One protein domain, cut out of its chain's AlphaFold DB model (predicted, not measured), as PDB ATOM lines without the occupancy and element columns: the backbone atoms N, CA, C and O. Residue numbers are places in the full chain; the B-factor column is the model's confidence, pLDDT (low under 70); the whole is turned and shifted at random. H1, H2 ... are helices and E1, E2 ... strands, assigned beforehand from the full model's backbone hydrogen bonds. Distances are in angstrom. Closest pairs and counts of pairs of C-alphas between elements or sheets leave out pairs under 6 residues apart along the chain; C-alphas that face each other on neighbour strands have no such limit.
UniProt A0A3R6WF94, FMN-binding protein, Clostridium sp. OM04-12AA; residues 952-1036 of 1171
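What this domain is: This is residues 952 to 1036 of the 1171 residues of the protein "FMN-binding protein" of Clostridium sp. OM04-12AA (UniProt A0A3R6WF94). Two strongly twisted sheets lie face to face as a sandwich, with their strands crossed at 51 degrees: E3, E7, E6 and E5 make one sheet, E2, E1 and E4 the other. The short helix H1 sits at one end of the long axis, grazing both sheets, and the unnamed stretch of residues 988 to 999 loops round the other end. The printed part has 85 residues, with one named helix and seven named strands in the order E1 E2 H1 E3 E4 E5 E6 E7, and its class is mostly strand. The sheet E3 E7 E6 E5 is mixed and the sheet E2 E1 E4 antiparallel. The whole is compact, with a radius of gyration of the C-alphas of 12.2 A, and only just elongated, spanning 35 by 24 by 20 A.

How they stand to each other: In the larger sheet, E5, residues 1013 to 1018, E6, residues 1021 to 1026, and E7, residues 1031 to 1036, form a meander, each strand the antiparallel neighbour of the one before. N 1016 and O 1023 of the hairpin E5 and E6 are 2.8 A apart, within hydrogen-bond range, as are N 1022 and O 1034 of the hairpin E6 and E7, at 2.8 A. The edge strand E3, residues 980 to 987, is parallel to E7 at 15 degrees, with N 983 and O 1033 2.8 A apart. In the other sheet the inner strand E1, residues 953 to 960, is antiparallel to E2, residues 963 to 969, in a hairpin with N 958 and O 966 at 2.8 A, and to E4, residues 1000 to 1005, with N 957 and O 1002 at 2.8 A. Between the sheets, the closest C-alphas of E4 and E5 are those of Val 1001 and Ala 1015, 6.7 A apart; E1 and E7 are apart. H1, residues 972 to 978, only grazes both sheets; its closest C-alpha pair with E3 is Leu 975 and Leu 981, 5.1 A. In H1 every O i to N i+4 pair is within hydrogen-bond range.

Where its parts are: E1 begins at C-alpha 953 (-14.334, -54.518, -35.898) and is 20.9 A long, as is E3. E2 measures 17.7 A, E4 17.0 A, E5 16.7 A and E6 16.8 A. H1 begins at C-alpha 972 (-18.424, -57.491, -38.870). E7, 16.7 A long, ends at C-alpha 1036 (-10.833, -44.075, -51.812).

The domain as a whole: The C-alphas of Ala 977 and Lys 991, the two farthest apart, are 35.8 A apart. The printed part has no cut. The link from E3 to E4, 12 residues, is long. Mean pLDDT of the printed part is 75.9; 14 residues are under 70, among them residues 977 to 979 and 1025 to 1029.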
ATOM      1  N   ALA A 952     -15.130 -57.744 -32.557       65.00
ATOM      2  CA  ALA A 952     -15.613 -57.570 -33.914       65.00
ATOM      3  C   ALA A 952     -15.350 -56.113 -34.343       65.00
ATOM      4  O   ALA A 952     -15.772 -55.204 -33.622       65.00
ATOM      5  N   PRO A 953     -14.621 -55.873 -35.447       73.94
ATOM      6  CA  PRO A 953     -14.334 -54.518 -35.898       73.94
ATOM      7  C   PRO A 953     -15.627 -53.841 -36.352       73.94
ATOM      8  O   PRO A 953     -16.410 -54.443 -37.081       73.94
ATOM      9  N   ALA A 954     -15.841 -52.602 -35.915       82.00
ATOM     10  CA  ALA A 954     -17.040 -51.828 -36.232       82.00
ATOM     11  C   ALA A 954     -16.730 -50.595 -37.088       82.00
ATOM     12  O   ALA A 954     -17.517 -50.246 -37.961       82.00
ATOM     13  N   GLU A 955     -15.581 -49.945 -36.880       86.75
ATOM     14  CA  GLU A 955     -15.173 -48.771 -37.661       86.75
ATOM     15  C   GLU A 955     -13.664 -48.786 -37.940       86.75
ATOM     16  O   GLU A 955     -12.861 -49.132 -37.072       86.75
ATOM     17  N   VAL A 956     -13.263 -48.330 -39.127       88.56
ATOM     18  CA  VAL A 956     -11.873 -47.996 -39.468       88.56
ATOM     19  C   VAL A 956     -11.732 -46.482 -39.565       88.56
ATOM     20  O   VAL A 956     -12.470 -45.829 -40.303       88.56
ATOM     21  N   LYS A 957     -10.777 -45.914 -38.830       89.12
ATOM     22  CA  LYS A 957     -10.518 -44.471 -38.759       89.12
ATOM     23  C   LYS A 957      -9.155 -44.134 -39.330       89.12
ATOM     24  O   LYS A 957      -8.152 -44.759 -38.992       89.12
ATOM     25  N   PHE A 958      -9.132 -43.102 -40.159       88.00
ATOM     26  CA  PHE A 958      -7.939 -42.577 -40.805       88.00
ATOM     27  C   PHE A 958      -7.589 -41.239 -40.168       88.00
ATOM     28  O   PHE A 958      -8.441 -40.352 -40.089       88.00
ATOM     29  N   TYR A 959      -6.345 -41.099 -39.718       81.44
ATOM     30  CA  TYR A 959      -5.844 -39.916 -39.025       81.44
ATOM     31  C   TYR A 959      -4.695 -39.268 -39.788       81.44
ATOM     32  O   TYR A 959      -3.805 -39.968 -40.271       81.44
ATOM     33  N   LYS A 960      -4.652 -37.933 -39.801       81.12
ATOM     34  CA  LYS A 960      -3.474 -37.153 -40.203       81.12
ATOM     35  C   LYS A 960      -3.122 -36.178 -39.083       81.12
ATOM     36  O   LYS A 960      -3.983 -35.424 -38.648       81.12
ATOM     37  N   ASN A 961      -1.876 -36.204 -38.604       78.62
ATOM     38  CA  ASN A 961      -1.410 -35.371 -37.483       78.62
ATOM     39  C   ASN A 961      -2.350 -35.405 -36.252       78.62
ATOM     40  O   ASN A 961      -2.673 -34.363 -35.693       78.62
ATOM     41  N   GLU A 962      -2.788 -36.605 -35.849       73.88
ATOM     42  CA  GLU A 962      -3.691 -36.864 -34.705       73.88
ATOM     43  C   GLU A 962      -5.166 -36.416 -34.875       73.88
ATOM     44  O   GLU A 962      -5.967 -36.626 -33.965       73.88
ATOM     45  N   GLU A 963      -5.577 -35.889 -36.037       77.31
ATOM     46  CA  GLU A 963      -6.980 -35.542 -36.343       77.31
ATOM     47  C   GLU A 963      -7.640 -36.593 -37.260       77.31
ATOM     48  O   GLU A 963      -7.034 -37.021 -38.245       77.31
ATOM     49  N   VAL A 964      -8.874 -37.029 -36.945       83.00
ATOM     50  CA  VAL A 964      -9.628 -37.999 -37.770       83.00
ATOM     51  C   VAL A 964     -10.065 -37.324 -39.066       83.00
ATOM     52  O   VAL A 964     -10.888 -36.411 -39.040       83.00
ATOM     53  N   VAL A 965      -9.570 -37.808 -40.200       81.94
ATOM     54  CA  VAL A 965      -9.928 -37.289 -41.526       81.94
ATOM     55  C   VAL A 965     -11.054 -38.079 -42.197       81.94
ATOM     56  O   VAL A 965     -11.807 -37.503 -42.981       81.94
ATOM     57  N   LYS A 966     -11.207 -39.377 -41.890       87.81
ATOM     58  CA  LYS A 966     -12.326 -40.206 -42.370       87.81
ATOM     59  C   LYS A 966     -12.571 -41.402 -41.456       87.81
ATOM     60  O   LYS A 966     -11.629 -41.980 -40.918       87.81
ATOM     61  N   THR A 967     -13.837 -41.791 -41.341       89.62
ATOM     62  CA  THR A 967     -14.284 -43.015 -40.668       89.62
ATOM     63  C   THR A 967     -15.074 -43.860 -41.659       89.62
ATOM     64  O   THR A 967     -15.892 -43.321 -42.407       89.62
ATOM     65  N   VAL A 968     -14.830 -45.166 -41.663       85.88
ATOM     66  CA  VAL A 968     -15.491 -46.150 -42.521       85.88
ATOM     67  C   VAL A 968     -16.103 -47.221 -41.628       85.88
ATOM     68  O   VAL A 968     -15.387 -47.849 -40.854       85.88
ATOM     69  N   GLU A 969     -17.417 -47.412 -41.701       87.94
ATOM     70  CA  GLU A 969     -18.103 -48.465 -40.945       87.94
ATOM     71  C   GLU A 969     -17.807 -49.852 -41.537       87.94
ATOM     72  O   GLU A 969     -17.658 -50.009 -42.751       87.94
ATOM     73  N   VAL A 970     -17.725 -50.860 -40.671       81.50
ATOM     74  CA  VAL A 970     -17.359 -52.238 -41.003       81.50
ATOM     75  C   VAL A 970     -18.508 -53.167 -40.634       81.50
ATOM     76  O   VAL A 970     -18.923 -53.232 -39.478       81.50
ATOM     77  N   ASP A 971     -18.993 -53.935 -41.610       81.06
ATOM     78  CA  ASP A 971     -19.938 -55.020 -41.350       81.06
ATOM     79  C   ASP A 971     -19.172 -56.254 -40.852       81.06
ATOM     80  O   ASP A 971     -18.621 -57.051 -41.622       81.06
ATOM     81  N   ALA A 972     -19.105 -56.386 -39.529       71.19
ATOM     82  CA  ALA A 972     -18.424 -57.491 -38.870       71.19
ATOM     83  C   ALA A 972     -18.993 -58.868 -39.244       71.19
ATOM     84  O   ALA A 972     -18.230 -59.832 -39.339       71.19
ATOM     85  N   ASP A 973     -20.308 -58.971 -39.470       71.19
ATOM     86  CA  ASP A 973     -20.950 -60.244 -39.799       71.19
ATOM     87  C   ASP A 973     -20.511 -60.722 -41.196       71.19
ATOM     88  O   ASP A 973     -20.316 -61.923 -41.415       71.19
ATOM     89  N   GLU A 974     -20.322 -59.799 -42.147       65.75
ATOM     90  CA  GLU A 974     -19.828 -60.118 -43.492       65.75
ATOM     91  C   GLU A 974     -18.328 -60.456 -43.497       65.75
ATOM     92  O   GLU A 974     -17.923 -61.455 -44.106       65.75
ATOM     93  N   LEU A 975     -17.519 -59.702 -42.747       71.12
ATOM     94  CA  LEU A 975     -16.091 -59.977 -42.576       71.12
ATOM     95  C   LEU A 975     -15.843 -61.344 -41.918       71.12
ATOM     96  O   LEU A 975     -14.987 -62.105 -42.374       71.12
ATOM     97  N   ASP A 976     -16.619 -61.701 -40.894       70.25
ATOM     98  CA  ASP A 976     -16.526 -63.005 -40.229       70.25
ATOM     99  C   ASP A 976     -16.962 -64.161 -41.133       70.25
ATOM    100  O   ASP A 976     -16.412 -65.265 -41.063       70.25
ATOM    101  N   ALA A 977     -17.954 -63.929 -41.996       63.44
ATOM    102  CA  ALA A 977     -18.468 -64.952 -42.896       63.44
ATOM    103  C   ALA A 977     -17.515 -65.262 -44.061       63.44
ATOM    104  O   ALA A 977     -17.447 -66.417 -44.504       63.44
ATOM    105  N   LEU A 978     -16.815 -64.252 -44.579       52.03
ATOM    106  CA  LEU A 978     -15.977 -64.364 -45.776       52.03
ATOM    107  C   LEU A 978     -14.477 -64.420 -45.468       52.03
ATOM    108  O   LEU A 978     -13.709 -64.893 -46.305       52.03
ATOM    109  N   GLY A 979     -14.062 -63.991 -44.275       58.09
ATOM    110  CA  GLY A 979     -12.660 -63.835 -43.889       58.09
ATOM    111  C   GLY A 979     -11.983 -62.604 -44.499       58.09
ATOM    112  O   GLY A 979     -10.865 -62.282 -44.110       58.09
ATOM    113  N   SER A 980     -12.652 -61.909 -45.424       72.81
ATOM    114  CA  SER A 980     -12.198 -60.655 -46.019       72.81
ATOM    115  C   SER A 980     -13.384 -59.759 -46.393       72.81
ATOM    116  O   SER A 980     -14.390 -60.283 -46.880       72.81
ATOM    117  N   LEU A 981     -13.260 -58.440 -46.240       76.12
ATOM    118  CA  LEU A 981     -14.290 -57.457 -46.602       76.12
ATOM    119  C   LEU A 981     -13.699 -56.338 -47.470       76.12
ATOM    120  O   LEU A 981     -12.734 -55.695 -47.072       76.12
ATOM    121  N   GLU A 982     -14.284 -56.085 -48.640       80.75
ATOM    122  CA  GLU A 982     -13.854 -55.008 -49.542       80.75
ATOM    123  C   GLU A 982     -14.861 -53.848 -49.508       80.75
ATOM    124  O   GLU A 982     -16.059 -54.055 -49.712       80.75
ATOM    125  N   ILE A 983     -14.376 -52.628 -49.277       81.19
ATOM    126  CA  ILE A 983     -15.165 -51.393 -49.212       81.19
ATOM    127  C   ILE A 983     -14.562 -50.394 -50.201       81.19
ATOM    128  O   ILE A 983     -13.535 -49.775 -49.942       81.19
ATOM    129  N   LEU A 984     -15.181 -50.264 -51.368       80.69
ATOM    130  CA  LEU A 984     -14.619 -49.507 -52.487       80.69
ATOM    131  C   LEU A 984     -15.283 -48.132 -52.644       80.69
ATOM    132  O   LEU A 984     -16.422 -47.937 -52.216       80.69
ATOM    133  N   ASP A 985     -14.580 -47.213 -53.307       76.19
ATOM    134  CA  ASP A 985     -15.040 -45.863 -53.675       76.19
ATOM    135  C   ASP A 985     -15.426 -44.970 -52.478       76.19
ATOM    136  O   ASP A 985     -16.385 -44.194 -52.525       76.19
ATOM    137  N   VAL A 986     -14.676 -45.057 -51.380       80.50
ATOM    138  CA  VAL A 986     -14.916 -44.234 -50.189       80.50
ATOM    139  C   VAL A 986     -14.502 -42.783 -50.453       80.50
ATOM    140  O   VAL A 986     -13.351 -42.502 -50.769       80.50
ATOM    141  N   ALA A 987     -15.425 -41.832 -50.296       77.56
ATOM    142  CA  ALA A 987     -15.141 -40.419 -50.557       77.56
ATOM    143  C   ALA A 987     -14.168 -39.813 -49.524       77.56
ATOM    144  O   ALA A 987     -14.449 -39.846 -48.317       77.56
ATOM    145  N   LEU A 988     -13.076 -39.205 -49.997       78.06
ATOM    146  CA  LEU A 988     -12.076 -38.497 -49.188       78.06
ATOM    147  C   LEU A 988     -11.799 -37.105 -49.773       78.06
ATOM    148  O   LEU A 988     -11.889 -36.907 -50.978       78.06
ATOM    149  N   ASP A 989     -11.491 -36.121 -48.928       78.31
ATOM    150  CA  ASP A 989     -11.249 -34.741 -49.377       78.31
ATOM    151  C   ASP A 989     -10.010 -34.679 -50.308       78.31
ATOM    152  O   ASP A 989      -8.932 -35.121 -49.887       78.31
ATOM    153  N   PRO A 990     -10.125 -34.141 -51.545       77.19
ATOM    154  CA  PRO A 990      -9.049 -34.137 -52.546       77.19
ATOM    155  C   PRO A 990      -7.751 -33.480 -52.081       77.19
ATOM    156  O   PRO A 990      -6.681 -33.799 -52.598       77.19
ATOM    157  N   LYS A 991      -7.785 -32.616 -51.058       78.62
ATOM    158  CA  LYS A 991      -6.550 -32.047 -50.491       78.62
ATOM    159  C   LYS A 991      -5.590 -33.100 -49.925       78.62
ATOM    160  O   LYS A 991      -4.416 -32.789 -49.754       78.62
ATOM    161  N   TYR A 992      -6.071 -34.314 -49.645       78.19
ATOM    162  CA  TYR A 992      -5.257 -35.411 -49.131       78.19
ATOM    163  C   TYR A 992      -4.780 -36.414 -50.198       78.19
ATOM    164  O   TYR A 992      -4.174 -37.430 -49.859       78.19
ATOM    165  N   GLU A 993      -4.994 -36.135 -51.489       72.50
ATOM    166  CA  GLU A 993      -4.658 -37.032 -52.610       72.50
ATOM    167  C   GLU A 993      -3.169 -37.417 -52.700       72.50
ATOM    168  O   GLU A 993      -2.822 -38.454 -53.264       72.50
ATOM    169  N   LYS A 994      -2.266 -36.622 -52.112       70.12
ATOM    170  CA  LYS A 994      -0.812 -36.881 -52.111       70.12
ATOM    171  C   LYS A 994      -0.271 -37.434 -50.789       70.12
ATOM    172  O   LYS A 994       0.927 -37.692 -50.697       70.12
ATOM    173  N   ASP A 995      -1.136 -37.664 -49.802       78.06
ATOM    174  CA  ASP A 995      -0.745 -37.904 -48.405       78.06
ATOM    175  C   ASP A 995      -0.907 -39.364 -47.951       78.06
ATOM    176  O   ASP A 995      -0.866 -39.667 -46.761       78.06
ATOM    177  N   TRP A 996      -1.068 -40.293 -48.895       74.56
ATOM    178  CA  TRP A 996      -1.373 -41.707 -48.648       74.56
ATOM    179  C   TRP A 996      -0.458 -42.407 -47.634       74.56
ATOM    180  O   TRP A 996      -0.932 -43.180 -46.806       74.56
ATOM    181  N   ASN A 997       0.844 -42.106 -47.651       72.06
ATOM    182  CA  ASN A 997       1.824 -42.702 -46.731       72.06
ATOM    183  C   ASN A 997       1.926 -41.978 -45.375       72.06
ATOM    184  O   ASN A 997       2.699 -42.402 -44.518       72.06
ATOM    185  N   GLU A 998       1.199 -40.874 -45.189       76.94
ATOM    186  CA  GLU A 998       1.207 -40.071 -43.959       76.94
ATOM    187  C   GLU A 998       0.006 -40.368 -43.048       76.94
ATOM    188  O   GLU A 998      -0.017 -39.935 -41.894       76.94
ATOM    189  N   PHE A 999      -0.990 -41.113 -43.538       79.31
ATOM    190  CA  PHE A 999      -2.147 -41.493 -42.737       79.31
ATOM    191  C   PHE A 999      -1.822 -42.595 -41.731       79.31
ATOM    192  O   PHE A 999      -1.196 -43.604 -42.048       79.31
ATOM    193  N   THR A1000      -2.325 -42.424 -40.511       78.94
ATOM    194  CA  THR A1000      -2.342 -43.473 -39.488       78.94
ATOM    195  C   THR A1000      -3.728 -44.110 -39.459       78.94
ATOM    196  O   THR A1000      -4.728 -43.402 -39.338       78.94
ATOM    197  N   VAL A1001      -3.795 -45.436 -39.591       81.81
ATOM    198  CA  VAL A1001      -5.052 -46.198 -39.644       81.81
ATOM    199  C   VAL A1001      -5.274 -46.912 -38.320       81.81
ATOM    200  O   VAL A1001      -4.397 -47.638 -37.857       81.81
ATOM    201  N   VAL A1002      -6.456 -46.730 -37.739       81.38
ATOM    202  CA  VAL A1002      -6.850 -47.346 -36.469       81.38
ATOM    203  C   VAL A1002      -8.208 -48.009 -36.639       81.38
ATOM    204  O   VAL A1002      -9.168 -47.355 -37.049       81.38
ATOM    205  N   VAL A1003      -8.311 -49.293 -36.305       82.50
ATOM    206  CA  VAL A1003      -9.595 -50.002 -36.269       82.50
ATOM    207  C   VAL A1003     -10.137 -50.007 -34.849       82.50
ATOM    208  O   VAL A1003      -9.377 -50.223 -33.911       82.50
ATOM    209  N   VAL A1004     -11.442 -49.802 -34.681       79.94
ATOM    210  CA  VAL A1004     -12.114 -49.873 -33.378       79.94
ATOM    211  C   VAL A1004     -13.321 -50.817 -33.394       79.94
ATOM    212  O   VAL A1004     -13.925 -51.053 -34.443       79.94
ATOM    213  N   ASP A1005     -13.677 -51.362 -32.230       81.69
ATOM    214  CA  ASP A1005     -14.916 -52.128 -32.015       81.69
ATOM    215  C   ASP A1005     -16.152 -51.223 -31.779       81.69
ATOM    216  O   ASP A1005     -16.035 -49.997 -31.720       81.69
ATOM    217  N   GLU A1006     -17.351 -51.811 -31.627       75.12
ATOM    218  CA  GLU A1006     -18.609 -51.069 -31.367       75.12
ATOM    219  C   GLU A1006     -18.569 -50.224 -30.075       75.12
ATOM    220  O   GLU A1006     -19.373 -49.306 -29.894       75.12
ATOM    221  N   GLU A1007     -17.652 -50.532 -29.154       73.50
ATOM    222  CA  GLU A1007     -17.469 -49.819 -27.890       73.50
ATOM    223  C   GLU A1007     -16.420 -48.693 -28.008       73.50
ATOM    224  O   GLU A1007     -16.261 -47.898 -27.075       73.50
ATOM    225  N   GLY A1008     -15.762 -48.574 -29.169       62.47
ATOM    226  CA  GLY A1008     -14.760 -47.564 -29.495       62.47
ATOM    227  C   GLY A1008     -13.342 -47.909 -29.036       62.47
ATOM    228  O   GLY A1008     -12.501 -47.009 -28.989       62.47
ATOM    229  N   ASN A1009     -13.063 -49.167 -28.675       72.69
ATOM    230  CA  ASN A1009     -11.723 -49.609 -28.288       72.69
ATOM    231  C   ASN A1009     -10.888 -49.956 -29.525       72.69
ATOM    232  O   ASN A1009     -11.378 -50.644 -30.417       72.69
ATOM    233  N   GLU A1010      -9.626 -49.522 -29.554       72.12
ATOM    234  CA  GLU A1010      -8.699 -49.806 -30.656       72.12
ATOM    235  C   GLU A1010      -8.305 -51.286 -30.709       72.12
ATOM    236  O   GLU A1010      -7.990 -51.906 -29.688       72.12
ATOM    237  N   LEU A1011      -8.324 -51.842 -31.917       71.00
ATOM    238  CA  LEU A1011      -8.000 -53.228 -32.223       71.00
ATOM    239  C   LEU A1011      -6.621 -53.309 -32.870       71.00
ATOM    240  O   LEU A1011      -6.225 -52.438 -33.638       71.00
ATOM    241  N   GLU A1012      -5.883 -54.374 -32.561       61.88
ATOM    242  CA  GLU A1012      -4.545 -54.586 -33.105       61.88
ATOM    243  C   GLU A1012      -4.631 -55.076 -34.560       61.88
ATOM    244  O   GLU A1012      -5.212 -56.126 -34.852       61.88
ATOM    245  N   ASN A1013      -4.056 -54.300 -35.478       69.62
ATOM    246  CA  ASN A1013      -4.062 -54.568 -36.911       69.62
ATOM    247  C   ASN A1013      -2.767 -54.072 -37.572       69.62
ATOM    248  O   ASN A1013      -2.122 -53.143 -37.092       69.62
ATOM    249  N   GLU A1014      -2.424 -54.645 -38.723       70.88
ATOM    250  CA  GLU A1014      -1.397 -54.121 -39.624       70.88
ATOM    251  C   GLU A1014      -2.080 -53.521 -40.853       70.88
ATOM    252  O   GLU A1014      -2.930 -54.165 -41.464       70.88
ATOM    253  N   ALA A1015      -1.748 -52.280 -41.210       76.94
ATOM    254  CA  ALA A1015      -2.295 -51.613 -42.389       76.94
ATOM    255  C   ALA A1015      -1.188 -51.336 -43.409       76.94
ATOM    256  O   ALA A1015      -0.116 -50.837 -43.062       76.94
ATOM    257  N   THR A1016      -1.452 -51.636 -44.675       72.00
ATOM    258  CA  THR A1016      -0.550 -51.379 -45.803       72.00
ATOM    259  C   THR A1016      -1.294 -50.633 -46.898       72.00
ATOM    260  O   THR A1016      -2.443 -50.963 -47.176       72.00
ATOM    261  N   VAL A1017      -0.646 -49.659 -47.536       74.94
ATOM    262  CA  VAL A1017      -1.229 -48.867 -48.629       74.94
ATOM    263  C   VAL A1017      -0.487 -49.120 -49.933       74.94
ATOM    264  O   VAL A1017       0.744 -49.193 -49.951       74.94
ATOM    265  N   VAL A1018      -1.237 -49.280 -51.022       69.75
ATOM    266  CA  VAL A1018      -0.708 -49.363 -52.386       69.75
ATOM    267  C   VAL A1018      -1.629 -48.541 -53.283       69.75
ATOM    268  O   VAL A1018      -2.823 -48.817 -53.359       69.75
ATOM    269  N   ASP A1019      -1.059 -47.534 -53.944       72.00
ATOM    270  CA  ASP A1019      -1.783 -46.539 -54.742       72.00
ATOM    271  C   ASP A1019      -2.902 -45.839 -53.935       72.00
ATOM    272  O   ASP A1019      -2.597 -45.179 -52.942       72.00
ATOM    273  N   ASP A1020      -4.168 -45.974 -54.340       72.06
ATOM    274  CA  ASP A1020      -5.364 -45.372 -53.728       72.06
ATOM    275  C   ASP A1020      -6.148 -46.336 -52.808       72.06
ATOM    276  O   ASP A1020      -7.312 -46.097 -52.464       72.06
ATOM    277  N   THR A1021      -5.516 -47.443 -52.403       78.50
ATOM    278  CA  THR A1021      -6.154 -48.525 -51.642       78.50
ATOM    279  C   THR A1021      -5.361 -48.904 -50.388       78.50
ATOM    280  O   THR A1021      -4.159 -49.171 -50.434       78.50
ATOM    281  N   PHE A1022      -6.061 -48.986 -49.255       81.62
ATOM    282  CA  PHE A1022      -5.556 -49.497 -47.983       81.62
ATOM    283  C   PHE A1022      -6.034 -50.921 -47.722       81.62
ATOM    284  O   PHE A1022      -7.221 -51.213 -47.798       81.62
ATOM    285  N   THR A1023      -5.119 -51.781 -47.298       80.81
ATOM    286  CA  THR A1023      -5.402 -53.136 -46.826       80.81
ATOM    287  C   THR A1023      -5.065 -53.234 -45.345       80.81
ATOM    288  O   THR A1023      -3.938 -52.943 -44.950       80.81
ATOM    289  N   VAL A1024      -6.025 -53.665 -44.534       78.00
ATOM    290  CA  VAL A1024      -5.904 -53.849 -43.086       78.00
ATOM    291  C   VAL A1024      -6.031 -55.329 -42.747       78.00
ATOM    292  O   VAL A1024      -7.033 -55.954 -43.076       78.00
ATOM    293  N   ILE A1025      -5.033 -55.888 -42.069       69.38
ATOM    294  CA  ILE A1025      -4.951 -57.305 -41.708       69.38
ATOM    295  C   ILE A1025      -4.944 -57.432 -40.184       69.38
ATOM    296  O   ILE A1025      -4.132 -56.808 -39.500       69.38
ATOM    297  N   PHE A1026      -5.836 -58.259 -39.643       68.69
ATOM    298  CA  PHE A1026      -5.898 -58.555 -38.212       68.69
ATOM    299  C   PHE A1026      -4.991 -59.731 -37.846       68.69
ATOM    300  O   PHE A1026      -4.704 -60.603 -38.667       68.69
ATOM    301  N   ALA A1027      -4.584 -59.805 -36.577       55.59
ATOM    302  CA  ALA A1027      -3.708 -60.867 -36.070       55.59
ATOM    303  C   ALA A1027      -4.286 -62.292 -36.235       55.59
ATOM    304  O   ALA A1027      -3.540 -63.273 -36.230       55.59
ATOM    305  N   ASP A1028      -5.606 -62.419 -36.403       56.28
ATOM    306  CA  ASP A1028      -6.300 -63.684 -36.670       56.28
ATOM    307  C   ASP A1028      -6.402 -64.048 -38.167       56.28
ATOM    308  O   ASP A1028      -6.891 -65.127 -38.511       56.28
ATOM    309  N   GLY A1029      -5.888 -63.186 -39.048       55.28
ATOM    310  CA  GLY A1029      -5.808 -63.389 -40.491       55.28
ATOM    311  C   GLY A1029      -7.016 -62.900 -41.294       55.28
ATOM    312  O   GLY A1029      -7.052 -63.172 -42.493       55.28
ATOM    313  N   ARG A1030      -7.990 -62.212 -40.676       73.00
ATOM    314  CA  ARG A1030      -9.065 -61.509 -41.404       73.00
ATOM    315  C   ARG A1030      -8.542 -60.219 -42.043       73.00
ATOM    316  O   ARG A1030      -7.634 -59.591 -41.503       73.00
ATOM    317  N   GLU A1031      -9.125 -59.819 -43.171       76.12
ATOM    318  CA  GLU A1031      -8.636 -58.685 -43.975       76.12
ATOM    319  C   GLU A1031      -9.757 -57.708 -44.371       76.12
ATOM    320  O   GLU A1031     -10.829 -58.131 -44.790       76.12
ATOM    321  N   ILE A1032      -9.514 -56.399 -44.285       80.19
ATOM    322  CA  ILE A1032     -10.401 -55.357 -44.822       80.19
ATOM    323  C   ILE A1032      -9.632 -54.553 -45.869       80.19
ATOM    324  O   ILE A1032      -8.562 -54.027 -45.575       80.19
ATOM    325  N   VAL A1033     -10.181 -54.419 -47.072       81.31
ATOM    326  CA  VAL A1033      -9.582 -53.642 -48.165       81.31
ATOM    327  C   VAL A1033     -10.464 -52.437 -48.462       81.31
ATOM    328  O   VAL A1033     -11.654 -52.601 -48.712       81.31
ATOM    329  N   ILE A1034      -9.900 -51.229 -48.427       88.19
ATOM    330  CA  ILE A1034     -10.620 -49.961 -48.575       88.19
ATOM    331  C   ILE A1034      -9.982 -49.129 -49.688       88.19
ATOM    332  O   ILE A1034      -8.823 -48.738 -49.552       88.19
ATOM    333  N   SER A1035     -10.721 -48.817 -50.754       82.56
ATOM    334  CA  SER A1035     -10.264 -47.882 -51.796       82.56
ATOM    335  C   SER A1035     -10.968 -46.531 -51.672       82.56
ATOM    336  O   SER A1035     -12.167 -46.492 -51.380       82.56
ATOM    337  N   PHE A1036     -10.244 -45.421 -51.881       82.62
ATOM    338  CA  PHE A1036     -10.833 -44.075 -51.812       82.62
ATOM    339  C   PHE A1036     -10.916 -43.384 -53.168       82.62
ATOM    340  O   PHE A1036     -10.094 -43.597 -54.053       82.62
TER     341      PHE A1036